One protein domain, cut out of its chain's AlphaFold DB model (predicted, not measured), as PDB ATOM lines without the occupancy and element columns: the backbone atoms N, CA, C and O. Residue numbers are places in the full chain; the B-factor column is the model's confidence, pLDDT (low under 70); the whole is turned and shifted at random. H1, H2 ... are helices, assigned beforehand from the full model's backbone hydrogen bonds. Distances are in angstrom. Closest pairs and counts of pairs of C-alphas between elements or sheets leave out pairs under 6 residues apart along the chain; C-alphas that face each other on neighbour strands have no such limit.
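Overview. This is residues 759 to 931 of the 931 residues of the protein "WAPL domain-containing protein" of Trichodelitschia bisporula (UniProt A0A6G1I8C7). The longest helix, H8, and its partner H7 make a long helical hairpin that crosses one side of H5, the middle helix of the model. H5 belongs to an up-and-down bundle of H1, H2, H4 and H5, in which each helix runs against the one before it in the chain, and short H3 and H6 lie near its last residue, 861. The printed part has 173 residues with eight named helices, H1 to H8 in chain order, and no named strand; the class is all helix. The whole is compact, with a radius of gyration of the C-alphas of 15.8 A, and spans 44 by 36 by 32 A.

Along the chain. H8, residues 905 to 929, is 36.1 A long and ends with C-alpha 929 at (-41.142, -33.002, -20.471). H7, residues 881 to 901, is 30.1 A long. H5, residues 842 to 861, is 29.2 A, H2, residues 783 to 806, 34.9 A, and H4, residues 820 to 836, 24.0 A. H1, residues 760 to 777, is 25.5 A and begins with C-alpha 760 at (-42.638, -25.183, -45.950). H3, residues 808 to 813, and H6, residues 865 to 872, are short, 8.5 A and 10.4 A.

Arrangement. H8 and H7 form a hairpin at a shallow tilt of 8 degrees, opposite ways; their closest C-alphas, Ile 884 and Val 922, are 6.3 A apart. H5, the hub, touches H7 at a steep tilt of 52 degrees, closest at the C-alphas of Gly 852 and Phe 890, 5.5 A, with residues 883 to 890 of H7 alone. Residues 856 to 860 of H5 alone touch H8, closest at the C-alphas of Asn 860 and Val 921, 6.6 A. H2 touches H5 the same way at a shallow tilt of 17 degrees, with the C-alphas of Ile 801 and Phe 857 closest at 5.2 A. H4 and H5 form a hairpin at a steep tilt of 44 degrees, closest at the C-alphas of Ala 836 and Asn 848, 6.3 A. H1 and H2 form another, at a shallow tilt of 32 degrees, only just short of steep, closest at the C-alphas of Ile 770 and Leu 793, 6.2 A. H3 and H6 only just touch, with 3 pairs of C-alphas within 8 A, closest at Leu 812 and Val 867, 6.8 A. H2 and H8 are apart. In H3, H5, H6 and H7 every O i to N i+4 pair is within hydrogen-bond range; in H1 it is 13 of 14, in H2 19 of 20, in H4 11 of 13 and in H8 20 of 21.

Size, cuts and confidence. The two C-alphas farthest apart, those of Gly 817 and Asn 903, are 47.5 A apart. The printed part has no cut and no long link, and it ends at the chain's last residue, 931. The mean pLDDT of the printed part is 87.0; it is under 70 at residue 898, residues 900 to 911 and residue 931.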
ATOM      1  N   THR A 759     -46.899 -23.233 -44.649       93.19
ATOM      2  CA  THR A 759     -46.254 -23.801 -45.834       93.19
ATOM      3  C   THR A 759     -44.745 -23.963 -45.578       93.19
ATOM      4  O   THR A 759     -44.118 -23.052 -45.032       93.19
ATOM      5  N   PRO A 760     -44.100 -25.063 -46.016       92.44
ATOM      6  CA  PRO A 760     -42.638 -25.183 -45.950       92.44
ATOM      7  C   PRO A 760     -41.896 -24.090 -46.740       92.44
ATOM      8  O   PRO A 760     -40.748 -23.784 -46.432       92.44
ATOM      9  N   ALA A 761     -42.559 -23.500 -47.741       92.31
ATOM     10  CA  ALA A 761     -42.059 -22.394 -48.559       92.31
ATOM     11  C   ALA A 761     -42.113 -21.024 -47.851       92.31
ATOM     12  O   ALA A 761     -41.515 -20.072 -48.340       92.31
ATOM     13  N   LEU A 762     -42.795 -20.920 -46.704       94.12
ATOM     14  CA  LEU A 762     -42.730 -19.763 -45.812       94.12
ATOM     15  C   LEU A 762     -41.875 -20.074 -44.577       94.12
ATOM     16  O   LEU A 762     -40.945 -19.338 -44.262       94.12
ATOM     17  N   THR A 763     -42.128 -21.194 -43.896       95.06
ATOM     18  CA  THR A 763     -41.482 -21.499 -42.608       95.06
ATOM     19  C   THR A 763     -39.978 -21.763 -42.715       95.06
ATOM     20  O   THR A 763     -39.241 -21.361 -41.815       95.06
ATOM     21  N   LYS A 764     -39.490 -22.404 -43.791       93.62
ATOM     22  CA  LYS A 764     -38.048 -22.667 -43.949       93.62
ATOM     23  C   LYS A 764     -37.243 -21.401 -44.273       93.62
ATOM     24  O   LYS A 764     -36.263 -21.176 -43.567       93.62
ATOM     25  N   PRO A 765     -37.639 -20.533 -45.229       93.50
ATOM     26  CA  PRO A 765     -36.969 -19.246 -45.413       93.50
ATOM     27  C   PRO A 765     -36.977 -18.362 -44.163       93.50
ATOM     28  O   PRO A 765     -35.958 -17.755 -43.854       93.50
ATOM     29  N   LEU A 766     -38.069 -18.335 -43.389       95.12
ATOM     30  CA  LEU A 766     -38.109 -17.572 -42.136       95.12
ATOM     31  C   LEU A 766     -37.185 -18.156 -41.048       95.12
ATOM     32  O   LEU A 766     -36.552 -17.393 -40.321       95.12
ATOM     33  N   LEU A 767     -37.027 -19.483 -40.962       95.75
ATOM     34  CA  LEU A 767     -36.034 -20.095 -40.065       95.75
ATOM     35  C   LEU A 767     -34.591 -19.834 -40.527       95.75
ATOM     36  O   LEU A 767     -33.725 -19.562 -39.696       95.75
ATOM     37  N   ASN A 768     -34.317 -19.872 -41.834       94.31
ATOM     38  CA  ASN A 768     -33.017 -19.463 -42.373       94.31
ATOM     39  C   ASN A 768     -32.742 -17.988 -42.044       94.31
ATOM     40  O   ASN A 768     -31.677 -17.675 -41.528       94.31
ATOM     41  N   SER A 769     -33.745 -17.122 -42.211       93.75
ATOM     42  CA  SER A 769     -33.678 -15.697 -41.881       93.75
ATOM     43  C   SER A 769     -33.297 -15.445 -40.419       93.75
ATOM     44  O   SER A 769     -32.401 -14.651 -40.148       93.75
ATOM     45  N   ILE A 770     -33.903 -16.173 -39.473       95.69
ATOM     46  CA  ILE A 770     -33.542 -16.111 -38.046       95.69
ATOM     47  C   ILE A 770     -32.064 -16.489 -37.832       95.69
ATOM     48  O   ILE A 770     -31.335 -15.774 -37.148       95.69
ATOM     49  N   ASN A 771     -31.604 -17.585 -38.445       95.69
ATOM     50  CA  ASN A 771     -30.215 -18.045 -38.345       95.69
ATOM     51  C   ASN A 771     -29.196 -17.090 -39.000       95.69
ATOM     52  O   ASN A 771     -28.054 -17.012 -38.547       95.69
ATOM     53  N   GLU A 772     -29.590 -16.413 -40.080       93.56
ATOM     54  CA  GLU A 772     -28.801 -15.386 -40.766       93.56
ATOM     55  C   GLU A 772     -28.669 -14.142 -39.885       93.56
ATOM     56  O   GLU A 772     -27.552 -13.745 -39.573       93.56
ATOM     57  N   MET A 773     -29.789 -13.583 -39.411       93.81
ATOM     58  CA  MET A 773     -29.792 -12.350 -38.616       93.81
ATOM     59  C   MET A 773     -29.074 -12.506 -37.273       93.81
ATOM     60  O   MET A 773     -28.337 -11.602 -36.896       93.81
ATOM     61  N   PHE A 774     -29.201 -13.644 -36.577       94.31
ATOM     62  CA  PHE A 774     -28.386 -13.893 -35.381       94.31
ATOM     63  C   PHE A 774     -26.883 -13.891 -35.703       94.31
ATOM     64  O   PHE A 774     -26.124 -13.225 -35.011       94.31
ATOM     65  N   ALA A 775     -26.461 -14.538 -36.792       92.38
ATOM     66  CA  ALA A 775     -25.055 -14.527 -37.203       92.38
ATOM     67  C   ALA A 775     -24.572 -13.155 -37.717       92.38
ATOM     68  O   ALA A 775     -23.373 -12.895 -37.714       92.38
ATOM     69  N   SER A 776     -25.485 -12.274 -38.143       91.00
ATOM     70  CA  SER A 776     -25.185 -10.863 -38.404       91.00
ATOM     71  C   SER A 776     -25.030 -10.058 -37.109       91.00
ATOM     72  O   SER A 776     -24.117  -9.245 -37.031       91.00
ATOM     73  N   LEU A 777     -25.856 -10.296 -36.084       89.81
ATOM     74  CA  LEU A 777     -25.711  -9.667 -34.760       89.81
ATOM     75  C   LEU A 777     -24.457 -10.153 -34.008       89.81
ATOM     76  O   LEU A 777     -23.874  -9.390 -33.247       89.81
ATOM     77  N   ASP A 778     -24.003 -11.382 -34.271       84.88
ATOM     78  CA  ASP A 778     -22.708 -11.909 -33.809       84.88
ATOM     79  C   ASP A 778     -21.500 -11.284 -34.561       84.88
ATOM     80  O   ASP A 778     -20.348 -11.607 -34.263       84.88
ATOM     81  N   SER A 779     -21.735 -10.400 -35.542       84.62
ATOM     82  CA  SER A 779     -20.703  -9.682 -36.307       84.62
ATOM     83  C   SER A 779     -20.671  -8.185 -35.968       84.62
ATOM     84  O   SER A 779     -21.631  -7.632 -35.437       84.62
ATOM     85  N   SER A 780     -19.566  -7.500 -36.283       79.69
ATOM     86  CA  SER A 780     -19.370  -6.075 -35.973       79.69
ATOM     87  C   SER A 780     -20.182  -5.145 -36.894       79.69
ATOM     88  O   SER A 780     -19.627  -4.513 -37.795       79.69
ATOM     89  N   LEU A 781     -21.496  -5.076 -36.670       85.62
ATOM     90  CA  LEU A 781     -22.404  -4.095 -37.277       85.62
ATOM     91  C   LEU A 781     -22.273  -2.717 -36.606       85.62
ATOM     92  O   LEU A 781     -21.868  -2.616 -35.447       85.62
ATOM     93  N   ASP A 782     -22.687  -1.650 -37.299       89.00
ATOM     94  CA  ASP A 782     -22.929  -0.366 -36.632       89.00
ATOM     95  C   ASP A 782     -24.198  -0.421 -35.756       89.00
ATOM     96  O   ASP A 782     -25.080  -1.257 -35.958       89.00
ATOM     97  N   SER A 783     -24.314   0.479 -34.776       85.31
ATOM     98  CA  SER A 783     -25.434   0.499 -33.814       85.31
ATOM     99  C   SER A 783     -26.819   0.644 -34.478       85.31
ATOM    100  O   SER A 783     -27.808   0.058 -34.020       85.31
ATOM    101  N   GLN A 784     -26.913   1.372 -35.596       86.81
ATOM    102  CA  GLN A 784     -28.156   1.553 -36.342       86.81
ATOM    103  C   GLN A 784     -28.512   0.296 -37.155       86.81
ATOM    104  O   GLN A 784     -29.683  -0.074 -37.222       86.81
ATOM    105  N   GLU A 785     -27.533  -0.370 -37.769       87.88
ATOM    106  CA  GLU A 785     -27.707  -1.662 -38.448       87.88
ATOM    107  C   GLU A 785     -28.007  -2.804 -37.472       87.88
ATOM    108  O   GLU A 785     -28.898  -3.607 -37.752       87.88
ATOM    109  N   HIS A 786     -27.358  -2.832 -36.305       90.31
ATOM    110  CA  HIS A 786     -27.667  -3.750 -35.208       90.31
ATOM    111  C   HIS A 786     -29.133  -3.597 -34.777       90.31
ATOM    112  O   HIS A 786     -29.880  -4.573 -34.800       90.31
ATOM    113  N   THR A 787     -29.589  -2.367 -34.503       90.06
ATOM    114  CA  THR A 787     -30.993  -2.088 -34.140       90.06
ATOM    115  C   THR A 787     -31.968  -2.532 -35.241       90.06
ATOM    116  O   THR A 787     -32.880  -3.304 -34.967       90.06
ATOM    117  N   LYS A 788     -31.741  -2.142 -36.509       89.88
ATOM    118  CA  LYS A 788     -32.593  -2.556 -37.649       89.88
ATOM    119  C   LYS A 788     -32.669  -4.081 -37.804       89.88
ATOM    120  O   LYS A 788     -33.718  -4.615 -38.161       89.88
ATOM    121  N   THR A 789     -31.550  -4.774 -37.587       92.06
ATOM    122  CA  THR A 789     -31.455  -6.239 -37.704       92.06
ATOM    123  C   THR A 789     -32.183  -6.920 -36.550       92.06
ATOM    124  O   THR A 789     -32.907  -7.889 -36.769       92.06
ATOM    125  N   LEU A 790     -32.061  -6.376 -35.339       92.69
ATOM    126  CA  LEU A 790     -32.749  -6.847 -34.142       92.69
ATOM    127  C   LEU A 790     -34.270  -6.651 -34.242       92.69
ATOM    128  O   LEU A 790     -35.012  -7.597 -33.982       92.69
ATOM    129  N   ASP A 791     -34.740  -5.490 -34.706       91.81
ATOM    130  CA  ASP A 791     -36.165  -5.225 -34.960       91.81
ATOM    131  C   ASP A 791     -36.756  -6.238 -35.960       91.81
ATOM    132  O   ASP A 791     -37.800  -6.848 -35.709       91.81
ATOM    133  N   GLN A 792     -36.062  -6.472 -37.081       93.06
ATOM    134  CA  GLN A 792     -36.468  -7.435 -38.111       93.06
ATOM    135  C   GLN A 792     -36.430  -8.887 -37.596       93.06
ATOM    136  O   GLN A 792     -37.294  -9.699 -37.948       93.06
ATOM    137  N   LEU A 793     -35.473  -9.219 -36.726       95.19
ATOM    138  CA  LEU A 793     -35.347 -10.523 -36.077       95.19
ATOM    139  C   LEU A 793     -36.476 -10.785 -35.077       95.19
ATOM    140  O   LEU A 793     -37.112 -11.835 -35.158       95.19
ATOM    141  N   VAL A 794     -36.780  -9.835 -34.191       94.25
ATOM    142  CA  VAL A 794     -37.902  -9.930 -33.240       94.25
ATOM    143  C   VAL A 794     -39.234 -10.031 -33.990       94.25
ATOM    144  O   VAL A 794     -40.067 -10.876 -33.656       94.25
ATOM    145  N   LEU A 795     -39.414  -9.257 -35.064       94.56
ATOM    146  CA  LEU A 795     -40.587  -9.334 -35.939       94.56
ATOM    147  C   LEU A 795     -40.709 -10.705 -36.642       94.56
ATOM    148  O   LEU A 795     -41.801 -11.279 -36.699       94.56
ATOM    149  N   THR A 796     -39.595 -11.266 -37.123       95.75
ATOM    150  CA  THR A 796     -39.554 -12.604 -37.747       95.75
ATOM    151  C   THR A 796     -39.852 -13.713 -36.734       95.75
ATOM    152  O   THR A 796     -40.655 -14.607 -37.015       95.75
ATOM    153  N   LEU A 797     -39.259 -13.640 -35.538       96.38
ATOM    154  CA  LEU A 797     -39.523 -14.563 -34.431       96.38
ATOM    155  C   LEU A 797     -40.990 -14.494 -33.994       96.38
ATOM    156  O   LEU A 797     -41.619 -15.537 -33.854       96.38
ATOM    157  N   GLY A 798     -41.576 -13.300 -33.865       94.12
ATOM    158  CA  GLY A 798     -42.990 -13.124 -33.522       94.12
ATOM    159  C   GLY A 798     -43.942 -13.803 -34.515       94.12
ATOM    160  O   GLY A 798     -44.862 -14.519 -34.106       94.12
ATOM    161  N   ALA A 799     -43.693 -13.650 -35.821       94.75
ATOM    162  CA  ALA A 799     -44.466 -14.336 -36.857       94.75
ATOM    163  C   ALA A 799     -44.299 -15.866 -36.772       94.75
ATOM    164  O   ALA A 799     -45.283 -16.608 -36.807       94.75
ATOM    165  N   MET A 800     -43.067 -16.348 -36.584       96.25
ATOM    166  CA  MET A 800     -42.776 -17.779 -36.453       96.25
ATOM    167  C   MET A 800     -43.338 -18.399 -35.163       96.25
ATOM    168  O   MET A 800     -43.766 -19.551 -35.200       96.25
ATOM    169  N   ILE A 801     -43.429 -17.653 -34.056       94.81
ATOM    170  CA  ILE A 801     -44.092 -18.077 -32.811       94.81
ATOM    171  C   ILE A 801     -45.602 -18.247 -33.034       94.81
ATOM    172  O   ILE A 801     -46.138 -19.302 -32.698       94.81
ATOM    173  N   ASN A 802     -46.285 -17.278 -33.664       93.19
ATOM    174  CA  ASN A 802     -47.713 -17.408 -33.998       93.19
ATOM    175  C   ASN A 802     -48.004 -18.671 -34.834       93.19
ATOM    176  O   ASN A 802     -48.974 -19.382 -34.562       93.19
ATOM    177  N   LEU A 803     -47.162 -18.965 -35.834       94.81
ATOM    178  CA  LEU A 803     -47.291 -20.173 -36.654       94.81
ATOM    179  C   LEU A 803     -47.002 -21.450 -35.850       94.81
ATOM    180  O   LEU A 803     -47.799 -22.388 -35.884       94.81
ATOM    181  N   ALA A 804     -45.882 -21.485 -35.121       94.94
ATOM    182  CA  ALA A 804     -45.419 -22.654 -34.374       94.94
ATOM    183  C   ALA A 804     -46.327 -23.037 -33.201       94.94
ATOM    184  O   ALA A 804     -46.346 -24.205 -32.817       94.94
ATOM    185  N   GLU A 805     -47.071 -22.090 -32.636       91.75
ATOM    186  CA  GLU A 805     -47.993 -22.341 -31.531       91.75
ATOM    187  C   GLU A 805     -49.287 -23.023 -31.994       91.75
ATOM    188  O   GLU A 805     -49.642 -24.096 -31.499       91.75
ATOM    189  N   PHE A 806     -49.983 -22.439 -32.973       89.38
ATOM    190  CA  PHE A 806     -51.301 -22.929 -33.383       89.38
ATOM    191  C   PHE A 806     -51.261 -24.005 -34.479       89.38
ATOM    192  O   PHE A 806     -52.222 -24.758 -34.603       89.38
ATOM    193  N   SER A 807     -50.176 -24.121 -35.259       93.50
ATOM    194  CA  SER A 807     -50.102 -25.060 -36.387       93.50
ATOM    195  C   SER A 807     -49.068 -26.168 -36.184       93.50
ATOM    196  O   SER A 807     -47.855 -25.949 -36.216       93.50
ATOM    197  N   GLU A 808     -49.538 -27.412 -36.078       93.06
ATOM    198  CA  GLU A 808     -48.652 -28.581 -36.098       93.06
ATOM    199  C   GLU A 808     -47.954 -28.764 -37.455       93.06
ATOM    200  O   GLU A 808     -46.814 -29.232 -37.503       93.06
ATOM    201  N   LEU A 809     -48.580 -28.333 -38.556       92.31
ATOM    202  CA  LEU A 809     -47.942 -28.341 -39.873       92.31
ATOM    203  C   LEU A 809     -46.715 -27.422 -39.899       92.31
ATOM    204  O   LEU A 809     -45.695 -27.811 -40.468       92.31
ATOM    205  N   ALA A 810     -46.769 -26.268 -39.218       93.56
ATOM    206  CA  ALA A 810     -45.623 -25.368 -39.104       93.56
ATOM    207  C   ALA A 810     -44.487 -26.051 -38.334       93.56
ATOM    208  O   ALA A 810     -43.374 -26.139 -38.852       93.56
ATOM    209  N   ARG A 811     -44.784 -26.642 -37.167       94.81
ATOM    210  CA  ARG A 811     -43.806 -27.404 -36.367       94.81
ATOM    211  C   ARG A 811     -43.144 -28.522 -37.186       94.81
ATOM    212  O   ARG A 811     -41.922 -28.589 -37.278       94.81
ATOM    213  N   LEU A 812     -43.946 -29.360 -37.847       94.06
ATOM    214  CA  LEU A 812     -43.460 -30.487 -38.652       94.06
ATOM    215  C   LEU A 812     -42.708 -30.066 -39.925       94.06
ATOM    216  O   LEU A 812     -41.850 -30.813 -40.394       94.06
ATOM    217  N   SER A 813     -43.010 -28.901 -40.506       92.44
ATOM    218  CA  SER A 813     -42.353 -28.430 -41.735       92.44
ATOM    219  C   SER A 813     -40.836 -28.249 -41.579       92.44
ATOM    220  O   SER A 813     -40.102 -28.439 -42.546       92.44
ATOM    221  N   LEU A 814     -40.368 -27.959 -40.359       92.25
ATOM    222  CA  LEU A 814     -38.967 -27.675 -40.036       92.25
ATOM    223  C   LEU A 814     -38.111 -28.937 -39.819       92.25
ATOM    224  O   LEU A 814     -36.889 -28.840 -39.806       92.25
ATOM    225  N   VAL A 815     -38.740 -30.113 -39.694       90.25
ATOM    226  CA  VAL A 815     -38.071 -31.428 -39.552       90.25
ATOM    227  C   VAL A 815     -38.286 -32.321 -40.786       90.25
ATOM    228  O   VAL A 815     -37.609 -33.326 -40.981       90.25
ATOM    229  N   LYS A 816     -39.207 -31.954 -41.686       85.31
ATOM    230  CA  LYS A 816     -39.408 -32.658 -42.961       85.31
ATOM    231  C   LYS A 816     -38.305 -32.289 -43.961       85.31
ATOM    232  O   LYS A 816     -38.308 -31.195 -44.531       85.31
ATOM    233  N   GLY A 817     -37.383 -33.221 -44.196       84.50
ATOM    234  CA  GLY A 817     -36.230 -33.050 -45.087       84.50
ATOM    235  C   GLY A 817     -35.015 -32.518 -44.331       84.50
ATOM    236  O   GLY A 817     -34.725 -32.991 -43.236       84.50
ATOM    237  N   ASP A 818     -34.314 -31.534 -44.899       85.50
ATOM    238  CA  ASP A 818     -33.195 -30.894 -44.202       85.50
ATOM    239  C   ASP A 818     -33.641 -30.259 -42.870       85.50
ATOM    240  O   ASP A 818     -34.640 -29.527 -42.826       85.50
ATOM    241  N   CYS A 819     -32.876 -30.584 -41.823       89.00
ATOM    242  CA  CYS A 819     -33.023 -30.163 -40.430       89.00
ATOM    243  C   CYS A 819     -31.894 -29.216 -39.979       89.00
ATOM    244  O   CYS A 819     -31.992 -28.659 -38.887       89.00
ATOM    245  N   ALA A 820     -30.844 -29.001 -40.780       92.12
ATOM    246  CA  ALA A 820     -29.695 -28.179 -40.395       92.12
ATOM    247  C   ALA A 820     -30.060 -26.742 -39.944       92.12
ATOM    248  O   ALA A 820     -29.433 -26.259 -38.997       92.12
ATOM    249  N   PRO A 821     -31.092 -26.067 -40.499       93.38
ATOM    250  CA  PRO A 821     -31.560 -24.778 -39.978       93.38
ATOM    251  C   PRO A 821     -32.155 -24.851 -38.562       93.38
ATOM    252  O   PRO A 821     -32.020 -23.902 -37.790       93.38
ATOM    253  N   LEU A 822     -32.794 -25.967 -38.194       95.88
ATOM    254  CA  LEU A 822     -33.285 -26.192 -36.830       95.88
ATOM    255  C   LEU A 822     -32.122 -26.523 -35.891       95.88
ATOM    256  O   LEU A 822     -32.044 -25.975 -34.795       95.88
ATOM    257  N   ASP A 823     -31.188 -27.365 -36.338       95.50
ATOM    258  CA  ASP A 823     -29.997 -27.711 -35.560       95.50
ATOM    259  C   ASP A 823     -29.157 -26.465 -35.238       95.50
ATOM    260  O   ASP A 823     -28.671 -26.310 -34.117       95.50
ATOM    261  N   ARG A 824     -29.009 -25.553 -36.210       96.06
ATOM    262  CA  ARG A 824     -28.321 -24.268 -36.036       96.06
ATOM    263  C   ARG A 824     -29.059 -23.360 -35.049       96.06
ATOM    264  O   ARG A 824     -28.403 -22.796 -34.178       96.06
ATOM    265  N   ALA A 825     -30.390 -23.303 -35.099       96.38
ATOM    266  CA  ALA A 825     -31.189 -22.537 -34.142       96.38
ATOM    267  C   ALA A 825     -31.047 -23.059 -32.697       96.38
ATOM    268  O   ALA A 825     -30.944 -22.260 -31.769       96.38
ATOM    269  N   VAL A 826     -30.961 -24.381 -32.488       96.06
ATOM    270  CA  VAL A 826     -30.697 -24.953 -31.150       96.06
ATOM    271  C   VAL A 826     -29.271 -24.647 -30.674       96.06
ATOM    272  O   VAL A 826     -29.078 -24.333 -29.502       96.06
ATOM    273  N   ARG A 827     -28.266 -24.664 -31.563       95.31
ATOM    274  CA  ARG A 827     -26.889 -24.258 -31.211       95.31
ATOM    275  C   ARG A 827     -26.787 -22.771 -30.863       95.31
ATOM    276  O   ARG A 827     -26.108 -22.440 -29.900       95.31
ATOM    277  N   LEU A 828     -27.481 -21.898 -31.599       94.75
ATOM    278  CA  LEU A 828     -27.571 -20.465 -31.288       94.75
ATOM    279  C   LEU A 828     -28.215 -20.226 -29.917       94.75
ATOM    280  O   LEU A 828     -27.721 -19.402 -29.158       94.75
ATOM    281  N   PHE A 829     -29.261 -20.986 -29.574       95.19
ATOM    282  CA  PHE A 829     -29.851 -20.967 -28.234       95.19
ATOM    283  C   PHE A 829     -28.840 -21.384 -27.153       95.19
ATOM    284  O   PHE A 829     -28.659 -20.647 -26.189       95.19
ATOM    285  N   LEU A 830     -28.119 -22.499 -27.313       93.31
ATOM    286  CA  LEU A 830     -27.121 -22.922 -26.318       93.31
ATOM    287  C   LEU A 830     -25.990 -21.897 -26.153       93.31
ATOM    288  O   LEU A 830     -25.710 -21.478 -25.033       93.31
ATOM    289  N   ALA A 831     -25.438 -21.396 -27.260       91.00
ATOM    290  CA  ALA A 831     -24.436 -20.330 -27.253       91.00
ATOM    291  C   ALA A 831     -24.973 -18.976 -26.745       91.00
ATOM    292  O   ALA A 831     -24.194 -18.046 -26.549       91.00
ATOM    293  N   SER A 832     -26.289 -18.816 -26.565       88.56
ATOM    294  CA  SER A 832     -26.874 -17.630 -25.925       88.56
ATOM    295  C   SER A 832     -26.965 -17.746 -24.406       88.56
ATOM    296  O   SER A 832     -26.870 -16.725 -23.738       88.56
ATOM    297  N   LEU A 833     -27.065 -18.961 -23.849       87.75
ATOM    298  CA  LEU A 833     -27.065 -19.166 -22.395       87.75
ATOM    299  C   LEU A 833     -25.719 -18.735 -21.796       87.75
ATOM    300  O   LEU A 833     -25.681 -17.918 -20.885       87.75
ATOM    301  N   GLU A 834     -24.615 -19.190 -22.397       84.19
ATOM    302  CA  GLU A 834     -23.245 -18.840 -21.991       84.19
ATOM    303  C   GLU A 834     -22.953 -17.330 -22.089       84.19
ATOM    304  O   GLU A 834     -22.145 -16.802 -21.329       84.19
ATOM    305  N   ARG A 835     -23.615 -16.620 -23.017       80.69
ATOM    306  CA  ARG A 835     -23.458 -15.166 -23.214       80.69
ATOM    307  C   ARG A 835     -24.425 -14.321 -22.391       80.69
ATOM    308  O   ARG A 835     -24.096 -13.177 -22.090       80.69
ATOM    309  N   ALA A 836     -25.578 -14.858 -21.992       81.00
ATOM    310  CA  ALA A 836     -26.518 -14.154 -21.124       81.00
ATOM    311  C   ALA A 836     -25.878 -13.814 -19.766       81.00
ATOM    312  O   ALA A 836     -26.057 -12.706 -19.268       81.00
ATOM    313  N   GLU A 837     -25.052 -14.722 -19.234       76.69
ATOM    314  CA  GLU A 837     -24.257 -14.525 -18.010       76.69
ATOM    315  C   GLU A 837     -23.139 -13.468 -18.155       76.69
ATOM    316  O   GLU A 837     -22.628 -12.972 -17.154       76.69
ATOM    317  N   GLN A 838     -22.758 -13.114 -19.390       75.69
ATOM    318  CA  GLN A 838     -21.618 -12.241 -19.715       75.69
ATOM    319  C   GLN A 838     -22.039 -10.856 -20.243       75.69
ATOM    320  O   GLN A 838     -21.185 -10.045 -20.594       75.69
ATOM    321  N   ALA A 839     -23.342 -10.575 -20.338       74.56
ATOM    322  CA  ALA A 839     -23.863  -9.370 -20.980       74.56
ATOM    323  C   ALA A 839     -23.751  -8.120 -20.085       74.56
ATOM    324  O   ALA A 839     -24.608  -7.853 -19.243       74.56
ATOM    325  N   ASP A 840     -22.707  -7.323 -20.315       73.88
ATOM    326  CA  ASP A 840     -22.399  -6.075 -19.602       73.88
ATOM    327  C   ASP A 840     -22.960  -4.798 -20.268       73.88
ATOM    328  O   ASP A 840     -23.039  -3.742 -19.638       73.88
ATOM    329  N   SER A 841     -23.371  -4.892 -21.536       79.25
ATOM    330  CA  SER A 841     -23.781  -3.767 -22.388       79.25
ATOM    331  C   SER A 841     -25.289  -3.720 -22.676       79.25
ATOM    332  O   SER A 841     -26.031  -4.702 -22.539       79.25
ATOM    333  N   MET A 842     -25.768  -2.544 -23.098       75.69
ATOM    334  CA  MET A 842     -27.181  -2.324 -23.428       75.69
ATOM    335  C   MET A 842     -27.574  -3.052 -24.721       75.69
ATOM    336  O   MET A 842     -28.676  -3.589 -24.823       75.69
ATOM    337  N   GLU A 843     -26.659  -3.108 -25.683       75.31
ATOM    338  CA  GLU A 843     -26.769  -3.825 -26.949       75.31
ATOM    339  C   GLU A 843     -26.860  -5.339 -26.707       75.31
ATOM    340  O   GLU A 843     -27.799  -5.975 -27.186       75.31
ATOM    341  N   ALA A 844     -25.972  -5.903 -25.875       79.75
ATOM    342  CA  ALA A 844     -26.053  -7.307 -25.466       79.75
ATOM    343  C   ALA A 844     -27.368  -7.613 -24.726       79.75
ATOM    344  O   ALA A 844     -28.011  -8.624 -25.000       79.75
ATOM    345  N   SER A 845     -27.832  -6.706 -23.858       81.94
ATOM    346  CA  SER A 845     -29.130  -6.840 -23.179       81.94
ATOM    347  C   SER A 845     -30.317  -6.873 -24.155       81.94
ATOM    348  O   SER A 845     -31.257  -7.641 -23.949       81.94
ATOM    349  N   GLN A 846     -30.284  -6.090 -25.240       82.12
ATOM    350  CA  GLN A 846     -31.307  -6.149 -26.293       82.12
ATOM    351  C   GLN A 846     -31.216  -7.459 -27.091       82.12
ATOM    352  O   GLN A 846     -32.236  -8.099 -27.350       82.12
ATOM    353  N   THR A 847     -30.012  -7.911 -27.444       87.12
ATOM    354  CA  THR A 847     -29.820  -9.172 -28.179       87.12
ATOM    355  C   THR A 847     -30.217 -10.394 -27.335       87.12
ATOM    356  O   THR A 847     -30.817 -11.336 -27.856       87.12
ATOM    357  N   ASN A 848     -30.046 -10.342 -26.009       88.62
ATOM    358  CA  ASN A 848     -30.577 -11.344 -25.078       88.62
ATOM    359  C   ASN A 848     -32.114 -11.430 -25.095       88.62
ATOM    360  O   ASN A 848     -32.665 -12.524 -24.973       88.62
ATOM    361  N   VAL A 849     -32.831 -10.321 -25.325       89.25
ATOM    362  CA  VAL A 849     -34.294 -10.353 -25.526       89.25
ATOM    363  C   VAL A 849     -34.651 -11.134 -26.799       89.25
ATOM    364  O   VAL A 849     -35.580 -11.943 -26.772       89.25
ATOM    365  N   ALA A 850     -33.888 -10.984 -27.889       92.38
ATOM    366  CA  ALA A 850     -34.072 -11.793 -29.099       92.38
ATOM    367  C   ALA A 850     -33.797 -13.293 -28.853       92.38
ATOM    368  O   ALA A 850     -34.543 -14.141 -29.351       92.38
ATOM    369  N   TYR A 851     -32.801 -13.641 -28.032       93.19
ATOM    370  CA  TYR A 851     -32.572 -15.029 -27.609       93.19
ATOM    371  C   TYR A 851     -33.686 -15.581 -26.701       93.19
ATOM    372  O   TYR A 851     -34.066 -16.745 -26.839       93.19
ATOM    373  N   GLY A 852     -34.309 -14.748 -25.864       92.62
ATOM    374  CA  GLY A 852     -35.531 -15.103 -25.133       92.62
ATOM    375  C   GLY A 852     -36.704 -15.451 -26.060       92.62
ATOM    376  O   GLY A 852     -37.354 -16.486 -25.892       92.62
ATOM    377  N   TYR A 853     -36.920 -14.661 -27.119       94.50
ATOM    378  CA  TYR A 853     -37.885 -15.000 -28.174       94.50
ATOM    379  C   TYR A 853     -37.518 -16.297 -28.923       94.50
ATOM    380  O   TYR A 853     -38.412 -17.085 -29.245       94.50
ATOM    381  N   LEU A 854     -36.229 -16.576 -29.160       96.12
ATOM    382  CA  LEU A 854     -35.771 -17.852 -29.728       96.12
ATOM    383  C   LEU A 854     -36.101 -19.041 -28.806       96.12
ATOM    384  O   LEU A 854     -36.586 -20.064 -29.292       96.12
ATOM    385  N   ALA A 855     -35.915 -18.904 -27.490       95.12
ATOM    386  CA  ALA A 855     -36.290 -19.929 -26.514       95.12
ATOM    387  C   ALA A 855     -37.810 -20.195 -26.518       95.12
ATOM    388  O   ALA A 855     -38.238 -21.348 -26.578       95.12
ATOM    389  N   VAL A 856     -38.644 -19.146 -26.563       94.50
ATOM    390  CA  VAL A 856     -40.113 -19.269 -26.698       94.50
ATOM    391  C   VAL A 856     -40.513 -19.957 -28.011       94.50
ATOM    392  O   VAL A 856     -41.442 -20.772 -28.034       94.50
ATOM    393  N   PHE A 857     -39.815 -19.666 -29.111       96.06
ATOM    394  CA  PHE A 857     -40.042 -20.313 -30.405       96.06
ATOM    395  C   PHE A 857     -39.692 -21.810 -30.369       96.06
ATOM    396  O   PHE A 857     -40.548 -22.640 -30.684       96.06
ATOM    397  N   LEU A 858     -38.485 -22.170 -29.915       96.25
ATOM    398  CA  LEU A 858     -38.068 -23.567 -29.729       96.25
ATOM    399  C   LEU A 858     -39.010 -24.311 -28.765       96.25
ATOM    400  O   LEU A 858     -39.382 -25.456 -29.022       96.25
ATOM    401  N   GLY A 859     -39.480 -23.634 -27.714       94.62
ATOM    402  CA  GLY A 859     -40.470 -24.154 -26.774       94.62
ATOM    403  C   GLY A 859     -41.795 -24.539 -27.438       94.62
ATOM    404  O   GLY A 859     -42.316 -25.635 -27.216       94.62
ATOM    405  N   ASN A 860     -42.312 -23.684 -28.324       94.69
ATOM    406  CA  ASN A 860     -43.496 -24.003 -29.122       94.69
ATOM    407  C   ASN A 860     -43.249 -25.160 -30.101       94.69
ATOM    408  O   ASN A 860     -44.098 -26.044 -30.224       94.69
ATOM    409  N   LEU A 861     -42.077 -25.225 -30.741       94.69
ATOM    410  CA  LEU A 861     -41.717 -26.347 -31.615       94.69
ATOM    411  C   LEU A 861     -41.734 -27.701 -30.881       94.69
ATOM    412  O   LEU A 861     -42.284 -28.674 -31.408       94.69
ATOM    413  N   CYS A 862     -41.208 -27.765 -29.653       94.81
ATOM    414  CA  CYS A 862     -41.147 -28.986 -28.839       94.81
ATOM    415  C   CYS A 862     -42.516 -29.567 -28.426       94.81
ATOM    416  O   CYS A 862     -42.573 -30.704 -27.945       94.81
ATOM    417  N   GLN A 863     -43.628 -28.859 -28.656       91.56
ATOM    418  CA  GLN A 863     -44.973 -29.408 -28.446       91.56
ATOM    419  C   GLN A 863     -45.233 -30.628 -29.360       91.56
ATOM    420  O   GLN A 863     -45.854 -31.600 -28.928       91.56
ATOM    421  N   ASN A 864     -44.684 -30.656 -30.584       93.94
ATOM    422  CA  ASN A 864     -44.737 -31.848 -31.441       93.94
ATOM    423  C   ASN A 864     -43.659 -32.885 -31.052       93.94
ATOM    424  O   ASN A 864     -42.488 -32.550 -30.867       93.94
ATOM    425  N   LYS A 865     -44.036 -34.174 -31.001       92.25
ATOM    426  CA  LYS A 865     -43.150 -35.271 -30.560       92.25
ATOM    427  C   LYS A 865     -41.912 -35.485 -31.448       92.25
ATOM    428  O   LYS A 865     -40.844 -35.775 -30.919       92.25
ATOM    429  N   GLN A 866     -42.024 -35.325 -32.771       93.25
ATOM    430  CA  GLN A 866     -40.900 -35.517 -33.702       93.25
ATOM    431  C   GLN A 866     -39.879 -34.382 -33.573       93.25
ATOM    432  O   GLN A 866     -38.677 -34.631 -33.486       93.25
ATOM    433  N   VAL A 867     -40.357 -33.136 -33.486       93.88
ATOM    434  CA  VAL A 867     -39.482 -31.969 -33.303       93.88
ATOM    435  C   VAL A 867     -38.823 -31.991 -31.923       93.88
ATOM    436  O   VAL A 867     -37.618 -31.777 -31.820       93.88
ATOM    437  N   ARG A 868     -39.566 -32.370 -30.871       94.50
ATOM    438  CA  ARG A 868     -39.017 -32.608 -29.526       94.50
ATOM    439  C   ARG A 868     -37.882 -33.624 -29.522       94.50
ATOM    440  O   ARG A 868     -36.858 -33.358 -28.903       94.50
ATOM    441  N   ALA A 869     -38.043 -34.755 -30.209       92.75
ATOM    442  CA  ALA A 869     -36.996 -35.769 -30.294       92.75
ATOM    443  C   ALA A 869     -35.717 -35.216 -30.949       92.75
ATOM    444  O   ALA A 869     -34.626 -35.460 -30.440       92.75
ATOM    445  N   ARG A 870     -35.837 -34.410 -32.017       93.56
ATOM    446  CA  ARG A 870     -34.673 -33.765 -32.649       93.56
ATOM    447  C   ARG A 870     -33.995 -32.745 -31.731       93.56
ATOM    448  O   ARG A 870     -32.774 -32.760 -31.633       93.56
ATOM    449  N   VAL A 871     -34.767 -31.898 -31.050       93.75
ATOM    450  CA  VAL A 871     -34.223 -30.879 -30.134       93.75
ATOM    451  C   VAL A 871     -33.550 -31.528 -28.918       93.75
ATOM    452  O   VAL A 871     -32.426 -31.158 -28.600       93.75
ATOM    453  N   ARG A 872     -34.161 -32.550 -28.293       93.88
ATOM    454  CA  ARG A 872     -33.565 -33.282 -27.153       93.88
ATOM    455  C   ARG A 872     -32.185 -33.867 -27.483       93.88
ATOM    456  O   ARG A 872     -31.289 -33.765 -26.662       93.88
ATOM    457  N   VAL A 873     -31.972 -34.402 -28.689       93.81
ATOM    458  CA  VAL A 873     -30.657 -34.936 -29.121       93.81
ATOM    459  C   VAL A 873     -29.546 -33.870 -29.154       93.81
ATOM    460  O   VAL A 873     -28.371 -34.219 -29.101       93.81
ATOM    461  N   LEU A 874     -29.898 -32.582 -29.224       92.94
ATOM    462  CA  LEU A 874     -28.951 -31.463 -29.262       92.94
ATOM    463  C   LEU A 874     -28.810 -30.715 -27.926       92.94
ATOM    464  O   LEU A 874     -27.902 -29.900 -27.806       92.94
ATOM    465  N   LEU A 875     -29.684 -30.956 -26.942       91.81
ATOM    466  CA  LEU A 875     -29.649 -30.276 -25.642       91.81
ATOM    467  C   LEU A 875     -28.775 -31.031 -24.617       91.81
ATOM    468  O   LEU A 875     -28.751 -32.267 -24.615       91.81
ATOM    469  N   PRO A 876     -28.090 -30.318 -23.698       87.00
ATOM    470  CA  PRO A 876     -27.322 -30.945 -22.626       87.00
ATOM    471  C   PRO A 876     -28.224 -31.826 -21.749       87.00
ATOM    472  O   PRO A 876     -29.354 -31.463 -21.423       87.00
ATOM    473  N   GLY A 877     -27.738 -33.022 -21.409       83.94
ATOM    474  CA  GLY A 877     -28.500 -34.028 -20.655       83.94
ATOM    475  C   GLY A 877     -29.707 -34.634 -21.392       83.94
ATOM    476  O   GLY A 877     -30.429 -35.423 -20.794       83.94
ATOM    477  N   GLN A 878     -29.946 -34.278 -22.661       85.19
ATOM    478  CA  GLN A 878     -31.109 -34.681 -23.474       85.19
ATOM    479  C   GLN A 878     -32.493 -34.306 -22.895       85.19
ATOM    480  O   GLN A 878     -33.532 -34.748 -23.400       85.19
ATOM    481  N   GLY A 879     -32.521 -33.468 -21.855       87.62
ATOM    482  CA  GLY A 879     -33.736 -32.959 -21.219       87.62
ATOM    483  C   GLY A 879     -34.372 -31.788 -21.975       87.62
ATOM    484  O   GLY A 879     -33.953 -31.421 -23.072       87.62
ATOM    485  N   LEU A 880     -35.399 -31.185 -21.369       91.12
ATOM    486  CA  LEU A 880     -35.938 -29.881 -21.794       91.12
ATOM    487  C   LEU A 880     -35.698 -28.787 -20.746       91.12
ATOM    488  O   LEU A 880     -36.093 -27.645 -20.951       91.12
ATOM    489  N   ASP A 881     -35.075 -29.117 -19.620       90.69
ATOM    490  CA  ASP A 881     -35.072 -28.286 -18.418       90.69
ATOM    491  C   ASP A 881     -34.247 -27.000 -18.575       90.69
ATOM    492  O   ASP A 881     -34.632 -25.968 -18.035       90.69
ATOM    493  N   SER A 882     -33.204 -27.006 -19.415       91.19
ATOM    494  CA  SER A 882     -32.496 -25.784 -19.836       91.19
ATOM    495  C   SER A 882     -33.386 -24.842 -20.658       91.19
ATOM    496  O   SER A 882     -33.371 -23.632 -20.444       91.19
ATOM    497  N   LEU A 883     -34.211 -25.387 -21.558       92.31
ATOM    498  CA  LEU A 883     -35.169 -24.619 -22.358       92.31
ATOM    499  C   LEU A 883     -36.336 -24.103 -21.500       92.31
ATOM    500  O   LEU A 883     -36.753 -22.960 -21.664       92.31
ATOM    501  N   ILE A 884     -36.831 -24.915 -20.561       91.44
ATOM    502  CA  ILE A 884     -37.853 -24.508 -19.586       91.44
ATOM    503  C   ILE A 884     -37.315 -23.369 -18.710       91.44
ATOM    504  O   ILE A 884     -37.963 -22.330 -18.631       91.44
ATOM    505  N   SER A 885     -36.112 -23.519 -18.139       91.94
ATOM    506  CA  SER A 885     -35.472 -22.496 -17.301       91.94
ATOM    507  C   SER A 885     -35.293 -21.171 -18.046       91.94
ATOM    508  O   SER A 885     -35.672 -20.127 -17.521       91.94
ATOM    509  N   ALA A 886     -34.801 -21.210 -19.289       91.19
ATOM    510  CA  ALA A 886     -34.604 -20.011 -20.104       91.19
ATOM    511  C   ALA A 886     -35.923 -19.281 -20.426       91.19
ATOM    512  O   ALA A 886     -35.970 -18.052 -20.413       91.19
ATOM    513  N   VAL A 887     -37.018 -20.012 -20.677       90.38
ATOM    514  CA  VAL A 887     -38.339 -19.393 -20.892       90.38
ATOM    515  C   VAL A 887     -38.939 -18.877 -19.574       90.38
ATOM    516  O   VAL A 887     -39.463 -17.764 -19.550       90.38
ATOM    517  N   ASP A 888     -38.816 -19.617 -18.466       90.06
ATOM    518  CA  ASP A 888     -39.203 -19.160 -17.121       90.06
ATOM    519  C   ASP A 888     -38.454 -17.880 -16.706       90.06
ATOM    520  O   ASP A 888     -39.015 -17.013 -16.037       90.06
ATOM    521  N   GLU A 889     -37.179 -17.750 -17.069       89.19
ATOM    522  CA  GLU A 889     -36.369 -16.555 -16.837       89.19
ATOM    523  C   GLU A 889     -36.778 -15.389 -17.743       89.19
ATOM    524  O   GLU A 889     -37.067 -14.299 -17.241       89.19
ATOM    525  N   PHE A 890     -36.909 -15.625 -19.052       88.81
ATOM    526  CA  PHE A 890     -37.361 -14.606 -20.000       88.81
ATOM    527  C   PHE A 890     -38.726 -14.014 -19.616       88.81
ATOM    528  O   PHE A 890     -38.916 -12.800 -19.689       88.81
ATOM    529  N   ILE A 891     -39.657 -14.839 -19.122       86.69
ATOM    530  CA  ILE A 891     -40.955 -14.372 -18.613       86.69
ATOM    531  C   ILE A 891     -40.784 -13.419 -17.421       86.69
ATOM    532  O   ILE A 891     -41.438 -12.377 -17.397       86.69
ATOM    533  N   LYS A 892     -39.896 -13.716 -16.460       85.50
ATOM    534  CA  LYS A 892     -39.632 -12.838 -15.299       85.50
ATOM    535  C   LYS A 892     -39.017 -11.504 -15.730       85.50
ATOM    536  O   LYS A 892     -39.443 -10.454 -15.250       85.50
ATOM    537  N   ILE A 893     -38.051 -11.539 -16.652       82.75
ATOM    538  CA  ILE A 893     -37.398 -10.342 -17.207       82.75
ATOM    539  C   ILE A 893     -38.432  -9.462 -17.923       82.75
ATOM    540  O   ILE A 893     -38.541  -8.272 -17.627       82.75
ATOM    541  N   ASN A 894     -39.248 -10.058 -18.796       79.38
ATOM    542  CA  ASN A 894     -40.303  -9.363 -19.529       79.38
ATOM    543  C   ASN A 894     -41.370  -8.771 -18.582       79.38
ATOM    544  O   ASN A 894     -41.730  -7.604 -18.713       79.38
ATOM    545  N   GLN A 895     -41.808  -9.525 -17.561       79.56
ATOM    546  CA  GLN A 895     -42.742  -9.038 -16.533       79.56
ATOM    547  C   GLN A 895     -42.195  -7.829 -15.768       79.56
ATOM    548  O   GLN A 895     -42.946  -6.889 -15.501       79.56
ATOM    549  N   LYS A 896     -40.899  -7.828 -15.433       76.56
ATOM    550  CA  LYS A 896     -40.248  -6.686 -14.785       76.56
ATOM    551  C   LYS A 896     -40.210  -5.469 -15.716       76.56
ATOM    552  O   LYS A 896     -40.712  -4.413 -15.337       76.56
ATOM    553  N   ALA A 897     -39.695  -5.627 -16.936       73.88
ATOM    554  CA  ALA A 897     -39.588  -4.538 -17.910       73.88
ATOM    555  C   ALA A 897     -40.958  -3.913 -18.234       73.88
ATOM    556  O   ALA A 897     -41.118  -2.694 -18.229       73.88
ATOM    557  N   ALA A 898     -41.988  -4.737 -18.430       67.25
ATOM    558  CA  ALA A 898     -43.344  -4.266 -18.687       67.25
ATOM    559  C   ALA A 898     -43.946  -3.496 -17.501       67.25
ATOM    560  O   ALA A 898     -44.579  -2.461 -17.705       67.25
ATOM    561  N   LYS A 899     -43.702  -3.945 -16.262       70.00
ATOM    562  CA  LYS A 899     -44.118  -3.233 -15.041       70.00
ATOM    563  C   LYS A 899     -43.437  -1.865 -14.890       70.00
ATOM    564  O   LYS A 899     -44.014  -0.970 -14.282       70.00
ATOM    565  N   GLU A 900     -42.242  -1.698 -15.452       66.75
ATOM    566  CA  GLU A 900     -41.495  -0.435 -15.460       66.75
ATOM    567  C   GLU A 900     -41.914   0.501 -16.617       66.75
ATOM    568  O   GLU A 900     -41.826   1.721 -16.477       66.75
ATOM    569  N   MET A 901     -42.427  -0.035 -17.736       59.16
ATOM    570  CA  MET A 901     -42.825   0.757 -18.915       59.16
ATOM    571  C   MET A 901     -44.327   1.100 -19.004       59.16
ATOM    572  O   MET A 901     -44.679   2.139 -19.565       59.16
ATOM    573  N   LEU A 902     -45.233   0.259 -18.491       55.09
ATOM    574  CA  LEU A 902     -46.674   0.330 -18.795       55.09
ATOM    575  C   LEU A 902     -47.500   1.154 -17.794       55.09
ATOM    576  O   LEU A 902     -48.412   0.652 -17.136       55.09
ATOM    577  N   ASN A 903     -47.262   2.466 -17.761       51.59
ATOM    578  CA  ASN A 903     -48.158   3.424 -17.102       51.59
ATOM    579  C   ASN A 903     -49.444   3.672 -17.929       51.59
ATOM    580  O   ASN A 903     -49.670   4.772 -18.430       51.59
ATOM    581  N   GLY A 904     -50.292   2.648 -18.098       62.16
ATOM    582  CA  GLY A 904     -51.572   2.769 -18.811       62.16
ATOM    583  C   GLY A 904     -52.404   1.481 -18.864       62.16
ATOM    584  O   GLY A 904     -51.867   0.387 -19.025       62.16
ATOM    585  N   GLN A 905     -53.732   1.611 -18.758       53.81
ATOM    586  CA  GLN A 905     -54.645   0.467 -18.613       53.81
ATOM    587  C   GLN A 905     -54.720  -0.433 -19.865       53.81
ATOM    588  O   GLN A 905     -54.514  -1.638 -19.742       53.81
ATOM    589  N   GLU A 906     -54.940   0.127 -21.065       55.25
ATOM    590  CA  GLU A 906     -55.023  -0.654 -22.324       55.25
ATOM    591  C   GLU A 906     -53.710  -1.419 -22.599       55.25
ATOM    592  O   GLU A 906     -53.730  -2.571 -23.030       55.25
ATOM    593  N   GLY A 907     -52.559  -0.824 -22.255       58.31
ATOM    594  CA  GLY A 907     -51.251  -1.479 -22.344       58.31
ATOM    595  C   GLY A 907     -51.100  -2.658 -21.375       58.31
ATOM    596  O   GLY A 907     -50.614  -3.717 -21.769       58.31
ATOM    597  N   ASN A 908     -51.562  -2.507 -20.130       63.19
ATOM    598  CA  ASN A 908     -51.507  -3.567 -19.121       63.19
ATOM    599  C   ASN A 908     -52.421  -4.763 -19.470       63.19
ATOM    600  O   ASN A 908     -52.045  -5.912 -19.247       63.19
ATOM    601  N   GLU A 909     -53.589  -4.523 -20.076       66.12
ATOM    602  CA  GLU A 909     -54.496  -5.587 -20.544       66.12
ATOM    603  C   GLU A 909     -53.871  -6.412 -21.687       66.12
ATOM    604  O   GLU A 909     -53.840  -7.647 -21.625       66.12
ATOM    605  N   VAL A 910     -53.289  -5.746 -22.696       63.81
ATOM    606  CA  VAL A 910     -52.559  -6.413 -23.793       63.81
ATOM    607  C   VAL A 910     -51.352  -7.189 -23.259       63.81
ATOM    608  O   VAL A 910     -51.137  -8.342 -23.646       63.81
ATOM    609  N   TYR A 911     -50.592  -6.594 -22.337       69.25
ATOM    610  CA  TYR A 911     -49.420  -7.227 -21.743       69.25
ATOM    611  C   TYR A 911     -49.770  -8.444 -20.873       69.25
ATOM    612  O   TYR A 911     -49.105  -9.478 -20.961       69.25
ATOM    613  N   THR A 912     -50.848  -8.367 -20.090       71.38
ATOM    614  CA  THR A 912     -51.356  -9.496 -19.297       71.38
ATOM    615  C   THR A 912     -51.720 -10.665 -20.212       71.38
ATOM    616  O   THR A 912     -51.270 -11.789 -19.987       71.38
ATOM    617  N   LYS A 913     -52.448 -10.408 -21.310       77.12
ATOM    618  CA  LYS A 913     -52.783 -11.453 -22.288       77.12
ATOM    619  C   LYS A 913     -51.535 -12.080 -22.924       77.12
ATOM    620  O   LYS A 913     -51.487 -13.298 -23.089       77.12
ATOM    621  N   TYR A 914     -50.530 -11.275 -23.272       76.12
ATOM    622  CA  TYR A 914     -49.273 -11.786 -23.828       76.12
ATOM    623  C   TYR A 914     -48.485 -12.634 -22.813       76.12
ATOM    624  O   TYR A 914     -48.005 -13.714 -23.149       76.12
ATOM    625  N   THR A 915     -48.417 -12.189 -21.559       79.00
ATOM    626  CA  THR A 915     -47.726 -12.894 -20.467       79.00
ATOM    627  C   THR A 915     -48.365 -14.241 -20.163       79.00
ATOM    628  O   THR A 915     -47.656 -15.236 -20.039       79.00
ATOM    629  N   ASN A 916     -49.698 -14.296 -20.100       81.94
ATOM    630  CA  ASN A 916     -50.428 -15.545 -19.881       81.94
ATOM    631  C   ASN A 916     -50.136 -16.551 -21.004       81.94
ATOM    632  O   ASN A 916     -49.799 -17.696 -20.728       81.94
ATOM    633  N   ARG A 917     -50.128 -16.093 -22.262       82.62
ATOM    634  CA  ARG A 917     -49.771 -16.914 -23.429       82.62
ATOM    635  C   ARG A 917     -48.329 -17.447 -23.372       82.62
ATOM    636  O   ARG A 917     -48.079 -18.548 -23.850       82.62
ATOM    637  N   LEU A 918     -47.382 -16.724 -22.762       83.50
ATOM    638  CA  LEU A 918     -46.033 -17.249 -22.492       83.50
ATOM    639  C   LEU A 918     -46.017 -18.290 -21.359       83.50
ATOM    640  O   LEU A 918     -45.354 -19.318 -21.489       83.50
ATOM    641  N   LEU A 919     -46.763 -18.063 -20.273       85.12
ATOM    642  CA  LEU A 919     -46.897 -19.029 -19.173       85.12
ATOM    643  C   LEU A 919     -47.516 -20.350 -19.666       85.12
ATOM    644  O   LEU A 919     -46.986 -21.419 -19.371       85.12
ATOM    645  N   GLU A 920     -48.535 -20.284 -20.527       86.25
ATOM    646  CA  GLU A 920     -49.122 -21.451 -21.199       86.25
ATOM    647  C   GLU A 920     -48.098 -22.253 -22.029       86.25
ATOM    648  O   GLU A 920     -48.277 -23.456 -22.220       86.25
ATOM    649  N   VAL A 921     -47.035 -21.629 -22.555       85.38
ATOM    650  CA  VAL A 921     -45.950 -22.344 -23.261       85.38
ATOM    651  C   VAL A 921     -45.066 -23.098 -22.267       85.38
ATOM    652  O   VAL A 921     -44.699 -24.240 -22.544       85.38
ATOM    653  N   VAL A 922     -44.772 -22.518 -21.099       86.56
ATOM    654  CA  VAL A 922     -44.021 -23.189 -20.021       86.56
ATOM    655  C   VAL A 922     -44.812 -24.356 -19.433       86.56
ATOM    656  O   VAL A 922     -44.260 -25.442 -19.266       86.56
ATOM    657  N   GLU A 923     -46.104 -24.180 -19.161       88.81
ATOM    658  CA  GLU A 923     -46.967 -25.256 -18.655       88.81
ATOM    659  C   GLU A 923     -47.073 -26.408 -19.661       88.81
ATOM    660  O   GLU A 923     -46.853 -27.569 -19.298       88.81
ATOM    661  N   ARG A 924     -47.287 -26.087 -20.949       87.75
ATOM    662  CA  ARG A 924     -47.216 -27.069 -22.040       87.75
ATOM    663  C   ARG A 924     -45.860 -27.772 -22.072       87.75
ATOM    664  O   ARG A 924     -45.844 -28.992 -22.181       87.75
ATOM    665  N   LEU A 925     -44.741 -27.053 -21.947       86.75
ATOM    666  CA  LEU A 925     -43.395 -27.643 -21.938       86.75
ATOM    667  C   LEU A 925     -43.141 -28.570 -20.747       86.75
ATOM    668  O   LEU A 925     -42.534 -29.618 -20.944       86.75
ATOM    669  N   ARG A 926     -43.602 -28.221 -19.540       89.25
ATOM    670  CA  ARG A 926     -43.468 -29.069 -18.343       89.25
ATOM    671  C   ARG A 926     -44.258 -30.369 -18.509       89.25
ATOM    672  O   ARG A 926     -43.676 -31.442 -18.401       89.25
ATOM    673  N   TRP A 927     -45.527 -30.285 -18.922       87.69
ATOM    674  CA  TRP A 927     -46.339 -31.467 -19.252       87.69
ATOM    675  C   TRP A 927     -45.692 -32.331 -20.352       87.69
ATOM    676  O   TRP A 927     -45.660 -33.553 -20.267       87.69
ATOM    677  N   VAL A 928     -45.097 -31.688 -21.362       85.75
ATOM    678  CA  VAL A 928     -44.375 -32.312 -22.484       85.75
ATOM    679  C   VAL A 928     -42.978 -32.849 -22.117       85.75
ATOM    680  O   VAL A 928     -42.427 -33.682 -22.846       85.75
ATOM    681  N   ARG A 929     -42.365 -32.399 -21.018       82.88
ATOM    682  CA  ARG A 929     -41.142 -33.002 -20.471       82.88
ATOM    683  C   ARG A 929     -41.475 -34.372 -19.897       82.88
ATOM    684  O   ARG A 929     -40.807 -35.344 -20.246       82.88
ATOM    685  N   ASP A 930     -42.559 -34.423 -19.134       73.81
ATOM    686  CA  ASP A 930     -43.033 -35.584 -18.386       73.81
ATOM    687  C   ASP A 930     -43.849 -36.572 -19.276       73.81
ATOM    688  O   ASP A 930     -44.545 -37.441 -18.753       73.81
ATOM    689  N   SER A 931     -43.796 -36.439 -20.624       68.50
ATOM    690  CA  SER A 931     -44.592 -37.186 -21.642       68.50
ATOM    691  C   SER A 931     -43.928 -37.421 -23.020       68.50
ATOM    692  O   SER A 931     -44.363 -38.360 -23.726       68.50
TER     693      SER A 931